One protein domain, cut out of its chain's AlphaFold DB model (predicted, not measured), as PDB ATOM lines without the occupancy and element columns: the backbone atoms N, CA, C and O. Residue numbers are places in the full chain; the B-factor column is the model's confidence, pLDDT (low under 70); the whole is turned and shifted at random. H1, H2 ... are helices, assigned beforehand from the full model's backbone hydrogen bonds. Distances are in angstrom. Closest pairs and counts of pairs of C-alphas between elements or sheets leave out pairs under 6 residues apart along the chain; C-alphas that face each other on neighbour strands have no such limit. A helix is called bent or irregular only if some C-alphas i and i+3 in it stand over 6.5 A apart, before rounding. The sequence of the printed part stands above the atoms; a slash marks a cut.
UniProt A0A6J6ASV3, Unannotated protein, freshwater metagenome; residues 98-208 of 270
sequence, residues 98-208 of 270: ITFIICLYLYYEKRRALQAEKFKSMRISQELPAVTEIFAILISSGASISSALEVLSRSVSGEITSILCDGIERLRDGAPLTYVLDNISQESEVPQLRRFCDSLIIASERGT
ATOM      1  N   ILE A  98     118.526 127.706  56.696       73.06
ATOM      2  CA  ILE A  98     119.497 128.577  56.021       73.06
ATOM      3  C   ILE A  98     119.112 130.051  56.208       73.06
ATOM      4  O   ILE A  98     119.953 130.860  56.592       73.06
ATOM      5  N   THR A  99     117.833 130.392  56.027       74.31
ATOM      6  CA  THR A  99     117.341 131.766  56.233       74.31
ATOM      7  C   THR A  99     117.520 132.222  57.684       74.31
ATOM      8  O   THR A  99     117.922 133.358  57.932       74.31
ATOM      9  N   PHE A 100     117.282 131.335  58.652       74.12
ATOM     10  CA  PHE A 100     117.467 131.618  60.075       74.12
ATOM     11  C   PHE A 100     118.943 131.821  60.444       74.12
ATOM     12  O   PHE A 100     119.267 132.754  61.176       74.12
ATOM     13  N   ILE A 101     119.848 131.007  59.891       74.50
ATOM     14  CA  ILE A 101     121.301 131.149  60.080       74.50
ATOM     15  C   ILE A 101     121.795 132.477  59.494       74.50
ATOM     16  O   ILE A 101     122.531 133.197  60.164       74.50
ATOM     17  N   ILE A 102     121.351 132.836  58.286       77.50
ATOM     18  CA  ILE A 102     121.695 134.118  57.648       77.50
ATOM     19  C   ILE A 102     121.151 135.292  58.470       77.50
ATOM     20  O   ILE A 102     121.869 136.256  58.728       77.50
ATOM     21  N   CYS A 103     119.903 135.206  58.936       73.94
ATOM     22  CA  CYS A 103     119.285 136.244  59.758       73.94
ATOM     23  C   CYS A 103     120.034 136.442  61.086       73.94
ATOM     24  O   CYS A 103     120.293 137.578  61.484       73.94
ATOM     25  N   LEU A 104     120.452 135.352  61.737       72.19
ATOM     26  CA  LEU A 104     121.283 135.420  62.936       72.19
ATOM     27  C   LEU A 104     122.660 136.007  62.645       72.19
ATOM     28  O   LEU A 104     123.109 136.858  63.404       72.19
ATOM     29  N   TYR A 105     123.313 135.601  61.558       76.12
ATOM     30  CA  TYR A 105     124.617 136.139  61.179       76.12
ATOM     31  C   TYR A 105     124.571 137.668  61.023       76.12
ATOM     32  O   TYR A 105     125.331 138.379  61.681       76.12
ATOM     33  N   LEU A 106     123.590 138.177  60.269       73.12
ATOM     34  CA  LEU A 106     123.378 139.618  60.088       73.12
ATOM     35  C   LEU A 106     123.018 140.328  61.405       73.12
ATOM     36  O   LEU A 106     123.447 141.457  61.652       73.12
ATOM     37  N   TYR A 107     122.253 139.671  62.282       72.25
ATOM     38  CA  TYR A 107     121.934 140.200  63.608       72.25
ATOM     39  C   TYR A 107     123.177 140.309  64.510       72.25
ATOM     40  O   TYR A 107     123.355 141.322  65.192       72.25
ATOM     41  N   TYR A 108     124.056 139.301  64.501       69.31
ATOM     42  CA  TYR A 108     125.307 139.307  65.267       69.31
ATOM     43  C   TYR A 108     126.260 140.399  64.799       69.31
ATOM     44  O   TYR A 108     126.818 141.122  65.629       69.31
ATOM     45  N   GLU A 109     126.421 140.542  63.487       70.12
ATOM     46  CA  GLU A 109     127.297 141.548  62.895       70.12
ATOM     47  C   GLU A 109     126.839 142.966  63.263       70.12
ATOM     48  O   GLU A 109     127.618 143.766  63.790       70.12
ATOM     49  N   LYS A 110     125.533 143.237  63.142       66.19
ATOM     50  CA  LYS A 110     124.947 144.525  63.537       66.19
ATOM     51  C   LYS A 110     125.095 144.806  65.037       66.19
ATOM     52  O   LYS A 110     125.355 145.945  65.426       66.19
ATOM     53  N   ARG A 111     124.947 143.791  65.900       62.91
ATOM     54  CA  ARG A 111     125.086 143.954  67.362       62.91
ATOM     55  C   ARG A 111     126.531 144.261  67.769       62.91
ATOM     56  O   ARG A 111     126.724 145.078  68.667       62.91
ATOM     57  N   ARG A 112     127.524 143.657  67.106       62.59
ATOM     58  CA  ARG A 112     128.950 143.941  67.350       62.59
ATOM     59  C   ARG A 112     129.318 145.374  66.981       62.59
ATOM     60  O   ARG A 112     129.958 146.041  67.788       62.59
ATOM     61  N   ALA A 113     128.859 145.858  65.826       60.34
ATOM     62  CA  ALA A 113     129.088 147.240  65.400       60.34
ATOM     63  C   ALA A 113     128.529 148.248  66.423       60.34
ATOM     64  O   ALA A 113     129.252 149.116  66.905       60.34
ATOM     65  N   LEU A 114     127.283 148.040  66.867       60.59
ATOM     66  CA  LEU A 114     126.630 148.907  67.855       60.59
ATOM     67  C   LEU A 114     127.299 148.890  69.238       60.59
ATOM     68  O   LEU A 114     127.216 149.869  69.977       60.59
ATOM     69  N   GLN A 115     127.895 147.769  69.646       61.81
ATOM     70  CA  GLN A 115     128.629 147.710  70.911       61.81
ATOM     71  C   GLN A 115     129.992 148.392  70.794       61.81
ATOM     72  O   GLN A 115     130.351 149.147  71.697       61.81
ATOM     73  N   ALA A 116     130.708 148.191  69.686       62.38
ATOM     74  CA  ALA A 116     131.993 148.838  69.433       62.38
ATOM     75  C   ALA A 116     131.875 150.370  69.459       62.38
ATOM     76  O   ALA A 116     132.660 151.028  70.145       62.38
ATOM     77  N   GLU A 117     130.846 150.932  68.818       63.91
ATOM     78  CA  GLU A 117     130.587 152.379  68.845       63.91
ATOM     79  C   GLU A 117     130.274 152.891  70.253       63.91
ATOM     80  O   GLU A 117     130.831 153.894  70.692       63.91
ATOM     81  N   LYS A 118     129.484 152.152  71.041       65.81
ATOM     82  CA  LYS A 118     129.197 152.537  72.433       65.81
ATOM     83  C   LYS A 118     130.445 152.565  73.308       65.81
ATOM     84  O   LYS A 118     130.598 153.481  74.118       65.81
ATOM     85  N   PHE A 119     131.333 151.582  73.162       68.88
ATOM     86  CA  PHE A 119     132.603 151.568  73.890       68.88
ATOM     87  C   PHE A 119     133.511 152.724  73.455       68.88
ATOM     88  O   PHE A 119     134.126 153.362  74.313       68.88
ATOM     89  N   LYS A 120     133.545 153.033  72.154       70.06
ATOM     90  CA  LYS A 120     134.269 154.178  71.589       70.06
ATOM     91  C   LYS A 120     133.774 155.502  72.186       70.06
ATOM     92  O   LYS A 120     134.548 156.245  72.789       70.06
ATOM     93  N   SER A 121     132.468 155.748  72.120       72.00
ATOM     94  CA  SER A 121     131.810 156.953  72.643       72.00
ATOM     95  C   SER A 121     131.986 157.110  74.159       72.00
ATOM     96  O   SER A 121     132.180 158.221  74.663       72.00
ATOM     97  N   MET A 122     131.996 156.001  74.907       70.75
ATOM     98  CA  MET A 122     132.285 156.014  76.344       70.75
ATOM     99  C   MET A 122     133.728 156.447  76.644       70.75
ATOM    100  O   MET A 122     133.926 157.261  77.545       70.75
ATOM    101  N   ARG A 123     134.720 155.953  75.889       72.38
ATOM    102  CA  ARG A 123     136.131 156.354  76.045       72.38
ATOM    103  C   ARG A 123     136.337 157.831  75.725       72.38
ATOM    104  O   ARG A 123     136.891 158.550  76.550       72.38
ATOM    105  N   ILE A 124     135.785 158.308  74.608       72.94
ATOM    106  CA  ILE A 124     135.838 159.730  74.224       72.94
ATOM    107  C   ILE A 124     135.256 160.616  75.335       72.94
ATOM    108  O   ILE A 124     135.850 161.628  75.696       72.94
ATOM    109  N   SER A 125     134.128 160.217  75.933       72.06
ATOM    110  CA  SER A 125     133.504 160.969  77.036       72.06
ATOM    111  C   SER A 125     134.382 161.044  78.294       72.06
ATOM    112  O   SER A 125     134.292 162.009  79.049       72.06
ATOM    113  N   GLN A 126     135.221 160.034  78.543       73.75
ATOM    114  CA  GLN A 126     136.154 160.009  79.677       73.75
ATOM    115  C   GLN A 126     137.430 160.814  79.409       73.75
ATOM    116  O   GLN A 126     137.981 161.403  80.336       73.75
ATOM    117  N   GLU A 127     137.888 160.848  78.157       76.88
ATOM    118  CA  GLU A 127     139.081 161.589  77.729       76.88
ATOM    119  C   GLU A 127     138.801 163.097  77.598       76.88
ATOM    120  O   GLU A 127     139.664 163.922  77.906       76.88
ATOM    121  N   LEU A 128     137.578 163.468  77.198       82.81
ATOM    122  CA  LEU A 128     137.194 164.844  76.884       82.81
ATOM    123  C   LEU A 128     137.502 165.872  77.994       82.81
ATOM    124  O   LEU A 128     138.051 166.920  77.653       82.81
ATOM    125  N   PRO A 129     137.228 165.627  79.296       80.94
ATOM    126  CA  PRO A 129     137.569 166.585  80.349       80.94
ATOM    127  C   PRO A 129     139.062 166.934  80.384       80.94
ATOM    128  O   PRO A 129     139.408 168.113  80.433       80.94
ATOM    129  N   ALA A 130     139.943 165.935  80.272       78.50
ATOM    130  CA  ALA A 130     141.391 166.153  80.263       78.50
ATOM    131  C   ALA A 130     141.835 166.944  79.022       78.50
ATOM    132  O   ALA A 130     142.651 167.860  79.121       78.50
ATOM    133  N   VAL A 131     141.250 166.646  77.856       84.50
ATOM    134  CA  VAL A 131     141.500 167.406  76.621       84.50
ATOM    135  C   VAL A 131     141.070 168.863  76.777       84.50
ATOM    136  O   VAL A 131     141.826 169.763  76.417       84.50
ATOM    137  N   THR A 132     139.889 169.114  77.348       83.00
ATOM    138  CA  THR A 132     139.383 170.481  77.551       83.00
ATOM    139  C   THR A 132     140.220 171.279  78.550       83.00
ATOM    140  O   THR A 132     140.380 172.483  78.372       83.00
ATOM    141  N   GLU A 133     140.801 170.623  79.558       83.38
ATOM    142  CA  GLU A 133     141.697 171.257  80.528       83.38
ATOM    143  C   GLU A 133     143.002 171.709  79.864       83.38
ATOM    144  O   GLU A 133     143.387 172.874  79.978       83.38
ATOM    145  N   ILE A 134     143.639 170.825  79.086       85.75
ATOM    146  CA  ILE A 134     144.841 171.174  78.317       85.75
ATOM    147  C   ILE A 134     144.514 172.278  77.304       85.75
ATOM    148  O   ILE A 134     145.256 173.252  77.191       85.75
ATOM    149  N   PHE A 135     143.380 172.172  76.605       88.06
ATOM    150  CA  PHE A 135     142.932 173.195  75.665       88.06
ATOM    151  C   PHE A 135     142.769 174.559  76.340       88.06
ATOM    152  O   PHE A 135     143.266 175.561  75.834       88.06
ATOM    153  N   ALA A 136     142.120 174.606  77.506       81.94
ATOM    154  CA  ALA A 136     141.922 175.842  78.253       81.94
ATOM    155  C   ALA A 136     143.255 176.489  78.658       81.94
ATOM    156  O   ALA A 136     143.389 177.710  78.555       81.94
ATOM    157  N   ILE A 137     144.254 175.695  79.059       85.31
ATOM    158  CA  ILE A 137     145.607 176.187  79.365       85.31
ATOM    159  C   ILE A 137     146.266 176.784  78.114       85.31
ATOM    160  O   ILE A 137     146.821 177.881  78.186       85.31
ATOM    161  N   LEU A 138     146.173 176.104  76.966       85.12
ATOM    162  CA  LEU A 138     146.736 176.573  75.693       85.12
ATOM    163  C   LEU A 138     146.078 177.875  75.216       85.12
ATOM    164  O   LEU A 138     146.760 178.809  74.812       85.12
ATOM    165  N   ILE A 139     144.752 177.978  75.301       85.31
ATOM    166  CA  ILE A 139     144.054 179.216  74.939       85.31
ATOM    167  C   ILE A 139     144.399 180.344  75.919       85.31
ATOM    168  O   ILE A 139     144.644 181.472  75.497       85.31
ATOM    169  N   SER A 140     144.486 180.046  77.219       80.06
ATOM    170  CA  SER A 140     144.850 181.038  78.241       80.06
ATOM    171  C   SER A 140     146.280 181.562  78.078       80.06
ATOM    172  O   SER A 140     146.561 182.688  78.481       80.06
ATOM    173  N   SER A 141     147.178 180.782  77.469       86.88
ATOM    174  CA  SER A 141     148.533 181.230  77.123       86.88
ATOM    175  C   SER A 141     148.598 182.054  75.830       86.88
ATOM    176  O   SER A 141     149.672 182.526  75.460       86.88
ATOM    177  N   GLY A 142     147.459 182.272  75.165       81.12
ATOM    178  CA  GLY A 142     147.350 183.060  73.940       81.12
ATOM    179  C   GLY A 142     147.470 182.247  72.650       81.12
ATOM    180  O   GLY A 142     147.599 182.848  71.582       81.12
ATOM    181  N   ALA A 143     147.427 180.910  72.708       86.00
ATOM    182  CA  ALA A 143     147.380 180.098  71.494       86.00
ATOM    183  C   ALA A 143     146.061 180.323  70.731       86.00
ATOM    184  O   ALA A 143     144.991 180.481  71.325       86.00
ATOM    185  N   SER A 144     146.122 180.300  69.398       86.50
ATOM    186  CA  SER A 144     144.914 180.258  68.569       86.50
ATOM    187  C   SER A 144     144.229 178.892  68.681       86.50
ATOM    188  O   SER A 144     144.879 177.889  68.973       86.50
ATOM    189  N   ILE A 145     142.926 178.824  68.389       89.00
ATOM    190  CA  ILE A 145     142.157 177.564  68.414       89.00
ATOM    191  C   ILE A 145     142.797 176.506  67.502       89.00
ATOM    192  O   ILE A 145     142.957 175.360  67.913       89.00
ATOM    193  N   SER A 146     143.216 176.891  66.294       89.31
ATOM    194  CA  SER A 146     143.878 175.986  65.347       89.31
ATOM    195  C   SER A 146     145.218 175.463  65.874       89.31
ATOM    196  O   SER A 146     145.473 174.264  65.806       89.31
ATOM    197  N   SER A 147     146.049 176.331  66.460       88.56
ATOM    198  CA  SER A 147     147.334 175.931  67.046       88.56
ATOM    199  C   SER A 147     147.146 175.049  68.284       88.56
ATOM    200  O   SER A 147     147.847 174.051  68.447       88.56
ATOM    201  N   ALA A 148     146.162 175.359  69.131       90.00
ATOM    202  CA  ALA A 148     145.839 174.554  70.301       90.00
ATOM    203  C   ALA A 148     145.366 173.141  69.910       90.00
ATOM    204  O   ALA A 148     145.791 172.168  70.530       90.00
ATOM    205  N   LEU A 149     144.551 173.010  68.854       90.50
ATOM    206  CA  LEU A 149     144.149 171.706  68.311       90.50
ATOM    207  C   LEU A 149     145.346 170.905  67.773       90.50
ATOM    208  O   LEU A 149     145.405 169.695  67.983       90.50
ATOM    209  N   GLU A 150     146.321 171.558  67.132       91.19
ATOM    210  CA  GLU A 150     147.529 170.889  66.626       91.19
ATOM    211  C   GLU A 150     148.421 170.379  67.767       91.19
ATOM    212  O   GLU A 150     148.988 169.288  67.699       91.19
ATOM    213  N   VAL A 151     148.527 171.144  68.854       90.50
ATOM    214  CA  VAL A 151     149.247 170.696  70.052       90.50
ATOM    215  C   VAL A 151     148.522 169.520  70.704       90.50
ATOM    216  O   VAL A 151     149.167 168.540  71.088       90.50
ATOM    217  N   LEU A 152     147.190 169.576  70.804       89.88
ATOM    218  CA  LEU A 152     146.391 168.487  71.363       89.88
ATOM    219  C   LEU A 152     146.514 167.191  70.560       89.88
ATOM    220  O   LEU A 152     146.681 166.139  71.172       89.88
ATOM    221  N   SER A 153     146.490 167.255  69.223       90.31
ATOM    222  CA  SER A 153     146.588 166.058  68.373       90.31
ATOM    223  C   SER A 153     147.913 165.306  68.550       90.31
ATOM    224  O   SER A 153     147.969 164.097  68.347       90.31
ATOM    225  N   ARG A 154     148.972 165.997  68.993       85.69
ATOM    226  CA  ARG A 154     150.283 165.396  69.297       85.69
ATOM    227  C   ARG A 154     150.467 165.007  70.763       85.69
ATOM    228  O   ARG A 154     151.287 164.143  71.055       85.69
ATOM    229  N   SER A 155     149.763 165.671  71.680       80.81
ATOM    230  CA  SER A 155     149.998 165.546  73.129       80.81
ATOM    231  C   SER A 155     149.037 164.582  73.820       80.81
ATOM    232  O   SER A 155     149.365 164.031  74.870       80.81
ATOM    233  N   VAL A 156     147.843 164.398  73.258       78.75
ATOM    234  CA  VAL A 156     146.809 163.523  73.810       78.75
ATOM    235  C   VAL A 156     146.909 162.151  73.157       78.75
ATOM    236  O   VAL A 156     147.059 162.036  71.941       78.75
ATOM    237  N   SER A 157     146.783 161.102  73.964       76.25
ATOM    238  CA  SER A 157     146.624 159.726  73.506       76.25
ATOM    239  C   SER A 157     145.235 159.214  73.867       76.25
ATOM    240  O   SER A 157     144.703 159.538  74.929       76.25
ATOM    241  N   GLY A 158     144.647 158.414  72.980       77.94
ATOM    242  CA  GLY A 158     143.308 157.876  73.176       77.94
ATOM    243  C   GLY A 158     142.510 157.819  71.886       77.94
ATOM    244  O   GLY A 158     143.038 158.006  70.787       77.94
ATOM    245  N   GLU A 159     141.221 157.563  72.035       81.94
ATOM    246  CA  GLU A 159     140.303 157.477  70.904       81.94
ATOM    247  C   GLU A 159     140.009 158.865  70.317       81.94
ATOM    248  O   GLU A 159     139.873 159.015  69.099       81.94
ATOM    249  N   ILE A 160     139.983 159.899  71.167       83.88
ATOM    250  CA  ILE A 160     139.750 161.287  70.752       83.88
ATOM    251  C   ILE A 160     140.874 161.832  69.858       83.88
ATOM    252  O   ILE A 160     140.624 162.679  69.005       83.88
ATOM    253  N   THR A 161     142.096 161.305  69.995       86.00
ATOM    254  CA  THR A 161     143.254 161.702  69.180       86.00
ATOM    255  C   THR A 161     143.009 161.449  67.698       86.00
ATOM    256  O   THR A 161     143.361 162.291  66.883       86.00
ATOM    257  N   SER A 162     142.363 160.333  67.342       87.19
ATOM    258  CA  SER A 162     142.060 160.010  65.939       87.19
ATOM    259  C   SER A 162     141.171 161.071  65.279       87.19
ATOM    260  O   SER A 162     141.465 161.522  64.178       87.19
ATOM    261  N   ILE A 163     140.151 161.536  66.005       89.62
ATOM    262  CA  ILE A 163     139.209 162.572  65.565       89.62
ATOM    263  C   ILE A 163     139.927 163.919  65.417       89.62
ATOM    264  O   ILE A 163     139.715 164.646  64.448       89.62
ATOM    265  N   LEU A 164     140.807 164.252  66.366       89.81
ATOM    266  CA  LEU A 164     141.595 165.484  66.314       89.81
ATOM    267  C   LEU A 164     142.608 165.467  65.164       89.81
ATOM    268  O   LEU A 164     142.761 166.482  64.491       89.81
ATOM    269  N   CYS A 165     143.286 164.344  64.923       90.88
ATOM    270  CA  CYS A 165     144.221 164.199  63.807       90.88
ATOM    271  C   CYS A 165     143.519 164.366  62.458       90.88
ATOM    272  O   CYS A 165     143.994 165.160  61.651       90.88
ATOM    273  N   ASP A 166     142.377 163.706  62.253       91.38
ATOM    274  CA  ASP A 166     141.589 163.839  61.020       91.38
ATOM    275  C   ASP A 166     141.116 165.290  60.813       91.38
ATOM    276  O   ASP A 166     141.258 165.869  59.736       91.38
ATOM    277  N   GLY A 167     140.659 165.950  61.882       90.56
ATOM    278  CA  GLY A 167     140.323 167.373  61.834       90.56
ATOM    279  C   GLY A 167     141.512 168.273  61.471       90.56
ATOM    280  O   GLY A 167     141.378 169.189  60.657       90.56
ATOM    281  N   ILE A 168     142.691 168.016  62.045       92.81
ATOM    282  CA  ILE A 168     143.917 168.761  61.726       92.81
ATOM    283  C   ILE A 168     144.363 168.515  60.282       92.81
ATOM    284  O   ILE A 168     144.821 169.456  59.639       92.81
ATOM    285  N   GLU A 169     144.228 167.303  59.748       92.56
ATOM    286  CA  GLU A 169     144.523 167.025  58.337       92.56
ATOM    287  C   GLU A 169     143.626 167.856  57.417       92.56
ATOM    288  O   GLU A 169     144.144 168.605  56.590       92.56
ATOM    289  N   ARG A 170     142.310 167.886  57.666       88.38
ATOM    290  CA  ARG A 170     141.374 168.740  56.910       88.38
ATOM    291  C   ARG A 170     141.732 170.233  57.007       88.38
ATOM    292  O   ARG A 170     141.627 170.964  56.022       88.38
ATOM    293  N   LEU A 171     142.184 170.699  58.175       85.69
ATOM    294  CA  LEU A 171     142.692 172.069  58.352       85.69
ATOM    295  C   LEU A 171     143.968 172.329  57.535       85.69
ATOM    296  O   LEU A 171     144.111 173.407  56.957       85.69
ATOM    297  N   ARG A 172     144.896 171.364  57.476       85.31
ATOM    298  CA  ARG A 172     146.138 171.459  56.681       85.31
ATOM    299  C   ARG A 172     145.861 171.444  55.181       85.31
ATOM    300  O   ARG A 172     146.586 172.104  54.441       85.31
ATOM    301  N   ASP A 173     144.784 170.786  54.770       89.38
ATOM    302  CA  ASP A 173     144.271 170.792  53.399       89.38
ATOM    303  C   ASP A 173     143.537 172.101  53.037       89.38
ATOM    304  O   ASP A 173     143.095 172.284  51.903       89.38
ATOM    305  N   GLY A 174     143.434 173.047  53.979       80.19
ATOM    306  CA  GLY A 174     142.883 174.385  53.758       80.19
ATOM    307  C   GLY A 174     141.390 174.521  54.051       80.19
ATOM    308  O   GLY A 174     140.805 175.558  53.730       80.19
ATOM    309  N   ALA A 175     140.754 173.519  54.666       81.94
ATOM    310  CA  ALA A 175     139.366 173.650  55.094       81.94
ATOM    311  C   ALA A 175     139.229 174.716  56.203       81.94
ATOM    312  O   ALA A 175     140.100 174.828  57.072       81.94
ATOM    313  N   PRO A 176     138.135 175.501  56.227       83.50
ATOM    314  CA  PRO A 176     137.937 176.508  57.263       83.50
ATOM    315  C   PRO A 176     137.698 175.861  58.635       83.50
ATOM    316  O   PRO A 176     137.015 174.845  58.754       83.50
ATOM    317  N   LEU A 177     138.218 176.487  59.696       86.94
ATOM    318  CA  LEU A 177     138.150 175.963  61.069       86.94
ATOM    319  C   LEU A 177     136.722 175.671  61.535       86.94
ATOM    320  O   LEU A 177     136.480 174.642  62.161       86.94
ATOM    321  N   THR A 178     135.781 176.555  61.218       89.38
ATOM    322  CA  THR A 178     134.366 176.379  61.561       89.38
ATOM    323  C   THR A 178     133.770 175.143  60.893       89.38
ATOM    324  O   THR A 178     133.080 174.385  61.560       89.38
ATOM    325  N   TYR A 179     134.107 174.879  59.627       88.19
ATOM    326  CA  TYR A 179     133.675 173.670  58.918       88.19
ATOM    327  C   TYR A 179     134.257 172.401  59.544       88.19
ATOM    328  O   TYR A 179     133.552 171.410  59.708       88.19
ATOM    329  N   VAL A 180     135.535 172.412  59.919       91.88
ATOM    330  CA  VAL A 180     136.172 171.243  60.541       91.88
ATOM    331  C   VAL A 180     135.565 170.944  61.911       91.88
ATOM    332  O   VAL A 180     135.228 169.797  62.193       91.88
ATOM    333  N   LEU A 181     135.378 171.968  62.747       91.88
ATOM    334  CA  LEU A 181     134.743 171.813  64.056       91.88
ATOM    335  C   LEU A 181     133.288 171.340  63.944       91.88
ATOM    336  O   LEU A 181     132.866 170.528  64.764       91.88
ATOM    337  N   ASP A 182     132.550 171.813  62.939       92.69
ATOM    338  CA  ASP A 182     131.173 171.388  62.666       92.69
ATOM    339  C   ASP A 182     131.116 169.924  62.201       92.69
ATOM    340  O   ASP A 182     130.313 169.143  62.703       92.69
ATOM    341  N   ASN A 183     132.041 169.489  61.339       93.31
ATOM    342  CA  ASN A 183     132.142 168.070  60.979       93.31
ATOM    343  C   ASN A 183     132.430 167.191  62.202       93.31
ATOM    344  O   ASN A 183     131.747 166.194  62.413       93.31
ATOM    345  N   ILE A 184     133.380 167.589  63.057       91.62
ATOM    346  CA  ILE A 184     133.679 166.857  64.299       91.62
ATOM    347  C   ILE A 184     132.442 166.799  65.212       91.62
ATOM    348  O   ILE A 184     132.181 165.774  65.846       91.62
ATOM    349  N   SER A 185     131.666 167.885  65.293       92.19
ATOM    350  CA  SER A 185     130.469 167.951  66.137       92.19
ATOM    351  C   SER A 185     129.348 167.035  65.615       92.19
ATOM    352  O   SER A 185     128.686 166.358  66.414       92.19
ATOM    353  N   GLN A 186     129.165 166.969  64.292       89.50
ATOM    354  CA  GLN A 186     128.148 166.153  63.627       89.50
ATOM    355  C   GLN A 186     128.496 164.662  63.627       89.50
ATOM    356  O   GLN A 186     127.619 163.846  63.921       89.50
ATOM    357  N   GLU A 187     129.759 164.313  63.366       86.62
ATOM    358  CA  GLU A 187     130.261 162.932  63.372       86.62
ATOM    359  C   GLU A 187     130.329 162.344  64.797       86.62
ATOM    360  O   GLU A 187     130.280 161.127  64.981       86.62
ATOM    361  N   SER A 188     130.408 163.186  65.834       85.06
ATOM    362  CA  SER A 188     130.453 162.714  67.218       85.06
ATOM    363  C   SER A 188     129.078 162.314  67.763       85.06
ATOM    364  O   SER A 188     128.138 163.114  67.819       85.06
ATOM    365  N   GLU A 189     128.997 161.093  68.298       82.38
ATOM    366  CA  GLU A 189     127.862 160.615  69.100       82.38
ATOM    367  C   GLU A 189     127.894 161.107  70.558       82.38
ATOM    368  O   GLU A 189     126.951 160.874  71.317       82.38
ATOM    369  N   VAL A 190     128.977 161.773  70.981       83.06
ATOM    370  CA  VAL A 190     129.173 162.225  72.362       83.06
ATOM    371  C   VAL A 190     128.627 163.649  72.520       83.06
ATOM    372  O   VAL A 190     129.242 164.602  72.034       83.06
ATOM    373  N   PRO A 191     127.523 163.861  73.271       82.44
ATOM    374  CA  PRO A 191     126.884 165.178  73.358       82.44
ATOM    375  C   PRO A 191     127.785 166.266  73.949       82.44
ATOM    376  O   PRO A 191     127.622 167.447  73.655       82.44
ATOM    377  N   GLN A 192     128.724 165.879  74.815       79.25
ATOM    378  CA  GLN A 192     129.665 166.795  75.457       79.25
ATOM    379  C   GLN A 192     130.704 167.319  74.457       79.25
ATOM    380  O   GLN A 192     130.997 168.512  74.475       79.25
ATOM    381  N   LEU A 193     131.209 166.456  73.564       86.12
ATOM    382  CA  LEU A 193     132.158 166.841  72.518       86.12
ATOM    383  C   LEU A 193     131.476 167.758  71.501       86.12
ATOM    384  O   LEU A 193     132.019 168.811  71.181       86.12
ATOM    385  N   ARG A 194     130.240 167.433  71.101       90.69
ATOM    386  CA  ARG A 194     129.428 168.302  70.239       90.69
ATOM    387  C   ARG A 194     129.284 169.710  70.823       90.69
ATOM    388  O   ARG A 194     129.683 170.675  70.187       90.69
ATOM    389  N   ARG A 195     128.838 169.826  72.082       86.44
ATOM    390  CA  ARG A 195     128.700 171.128  72.767       86.44
ATOM    391  C   ARG A 195     130.017 171.892  72.879       86.44
ATOM    392  O   ARG A 195     130.013 173.121  72.816       86.44
ATOM    393  N   PHE A 196     131.125 171.183  73.096       88.06
ATOM    394  CA  PHE A 196     132.450 171.789  73.134       88.06
ATOM    395  C   PHE A 196     132.812 172.386  71.768       88.06
ATOM    396  O   PHE A 196     133.108 173.576  71.700       88.06
ATOM    397  N   CYS A 197     132.691 171.613  70.686       92.88
ATOM    398  CA  CYS A 197     132.910 172.085  69.317       92.88
ATOM    399  C   CYS A 197     131.991 173.261  68.952       92.88
ATOM    400  O   CYS A 197     132.488 174.280  68.483       92.88
ATOM    401  N   ASP A 198     130.694 173.181  69.258       90.50
ATOM    402  CA  ASP A 198     129.730 174.264  69.007       90.50
ATOM    403  C   ASP A 198     130.134 175.557  69.735       90.50
ATOM    404  O   ASP A 198     130.088 176.654  69.176       90.50
ATOM    405  N   SER A 199     130.597 175.434  70.984       88.06
ATOM    406  CA  SER A 199     131.093 176.575  71.761       88.06
ATOM    407  C   SER A 199     132.347 177.187  71.131       88.06
ATOM    408  O   SER A 199     132.490 178.410  71.128       88.06
ATOM    409  N   LEU A 200     133.239 176.363  70.568       89.56
ATOM    410  CA  LEU A 200     134.424 176.832  69.846       89.56
ATOM    411  C   LEU A 200     134.077 177.498  68.514       89.56
ATOM    412  O   LEU A 200     134.719 178.485  68.171       89.56
ATOM    413  N   ILE A 201     133.068 177.011  67.790       90.50
ATOM    414  CA  ILE A 201     132.570 177.644  66.559       90.50
ATOM    415  C   ILE A 201     132.055 179.049  66.883       90.50
ATOM    416  O   ILE A 201     132.528 180.027  66.305       90.50
ATOM    417  N   ILE A 202     131.187 179.174  67.892       86.56
ATOM    418  CA  ILE A 202     130.647 180.471  68.334       86.56
ATOM    419  C   ILE A 202     131.772 181.404  68.813       86.56
ATOM    420  O   ILE A 202     131.775 182.599  68.505       86.56
ATOM    421  N   ALA A 203     132.737 180.880  69.574       83.25
ATOM    422  CA  ALA A 203     133.884 181.655  70.045       83.25
ATOM    423  C   ALA A 203     134.806 182.082  68.894       83.25
ATOM    424  O   ALA A 203     135.317 183.199  68.903       83.25
ATOM    425  N   SER A 204     134.985 181.225  67.888       82.69
ATOM    426  CA  SER A 204     135.738 181.513  66.671       82.69
ATOM    427  C   SER A 204     135.096 182.668  65.911       82.69
ATOM    428  O   SER A 204     135.764 183.664  65.647       82.69
ATOM    429  N   GLU A 205     133.794 182.594  65.641       80.88
ATOM    430  CA  GLU A 205     133.050 183.631  64.916       80.88
ATOM    431  C   GLU A 205     133.074 184.993  65.622       80.88
ATOM    432  O   GLU A 205     133.095 186.036  64.969       80.88
ATOM    433  N   ARG A 206     133.102 185.002  66.962       70.38
ATOM    434  CA  ARG A 206     133.112 186.237  67.765       70.38
ATOM    435  C   ARG A 206     134.512 186.759  68.103       70.38
ATOM    436  O   ARG A 206     134.658 187.956  68.332       70.38
ATOM    437  N   GLY A 207     135.520 185.890  68.186       62.88
ATOM    438  CA  GLY A 207     136.839 186.196  68.759       62.88
ATOM    439  C   GLY A 207     138.016 186.191  67.780       62.88
ATOM    440  O   GLY A 207     139.019 186.850  68.054       62.88
ATOM    441  N   THR A 208     137.924 185.507  66.634       55.97
ATOM    442  CA  THR A 208     139.033 185.463  65.651       55.97
ATOM    443  C   THR A 208     139.222 186.771  64.881       55.97
ATOM    444  O   THR A 208     140.330 187.059  64.434       55.97
TER     445      THR A 208
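AT A GLANCE: This is residues 98 to 208 of the 270 residues of the protein "Unannotated protein" of freshwater metagenome (UniProt A0A6J6ASV3). A long helical arm, residues 98 to 116 of H1, sticks out from a compact body where H1b, H2, H3, H4 and H5 pack each on the next, mostly crossed. The 111 printed residues have five named helices, H1 to H5 in order, and no named strand: all helix. The whole is loose, radius of gyration of the C-alphas 17.3 A, spanning 63 by 26 by 22 A.

IN THESE COORDINATES: H1, residues 98 to 140, assigned as one helix by its hydrogen bonds, is bent: C-alphas 126 and 129 are 6.8 A apart. H1a, residues 98 to 126, 42.7 A, begins at C-alpha 98 (119.497, 128.577, 56.021); H1b is residues 129 to 140. H2 is residues 145 to 155, H3 159 to 172, H4 177 to 187. H5, residues 191 to 208, 24.9 A, ends at C-alpha 208 (139.033, 185.463, 65.651).

HOW THE PARTS SIT: H1a, with residues 120 to 124 alone, touches H3 about perpendicular, at 79 degrees; closest C-alphas Ile 124 and Ile 160, 5.5 A. H2 touches H1b, closest C-alphas Leu 138 and Ala 148, 5.8 A, and H3, Ser 153 and Leu 164, 5.4 A. H4 forms hairpins with H3, closest C-alphas Gly 167 and Val 180, 5.8 A, and H5, Ser 185 and Arg 194, 4.2 A. Every O i to N i+4 pair is within hydrogen-bond range in H1a, H1b, H4 and H5; H2 has 6 of 7, H3 9 of 10.

THE WHOLE: The farthest C-alphas, Ile 98 and Gly 142, are 63.8 A apart. The printed part has no cut, and the four links are tight. pLDDT is under 70 at residues 108, 110 to 119 and 207 to 208.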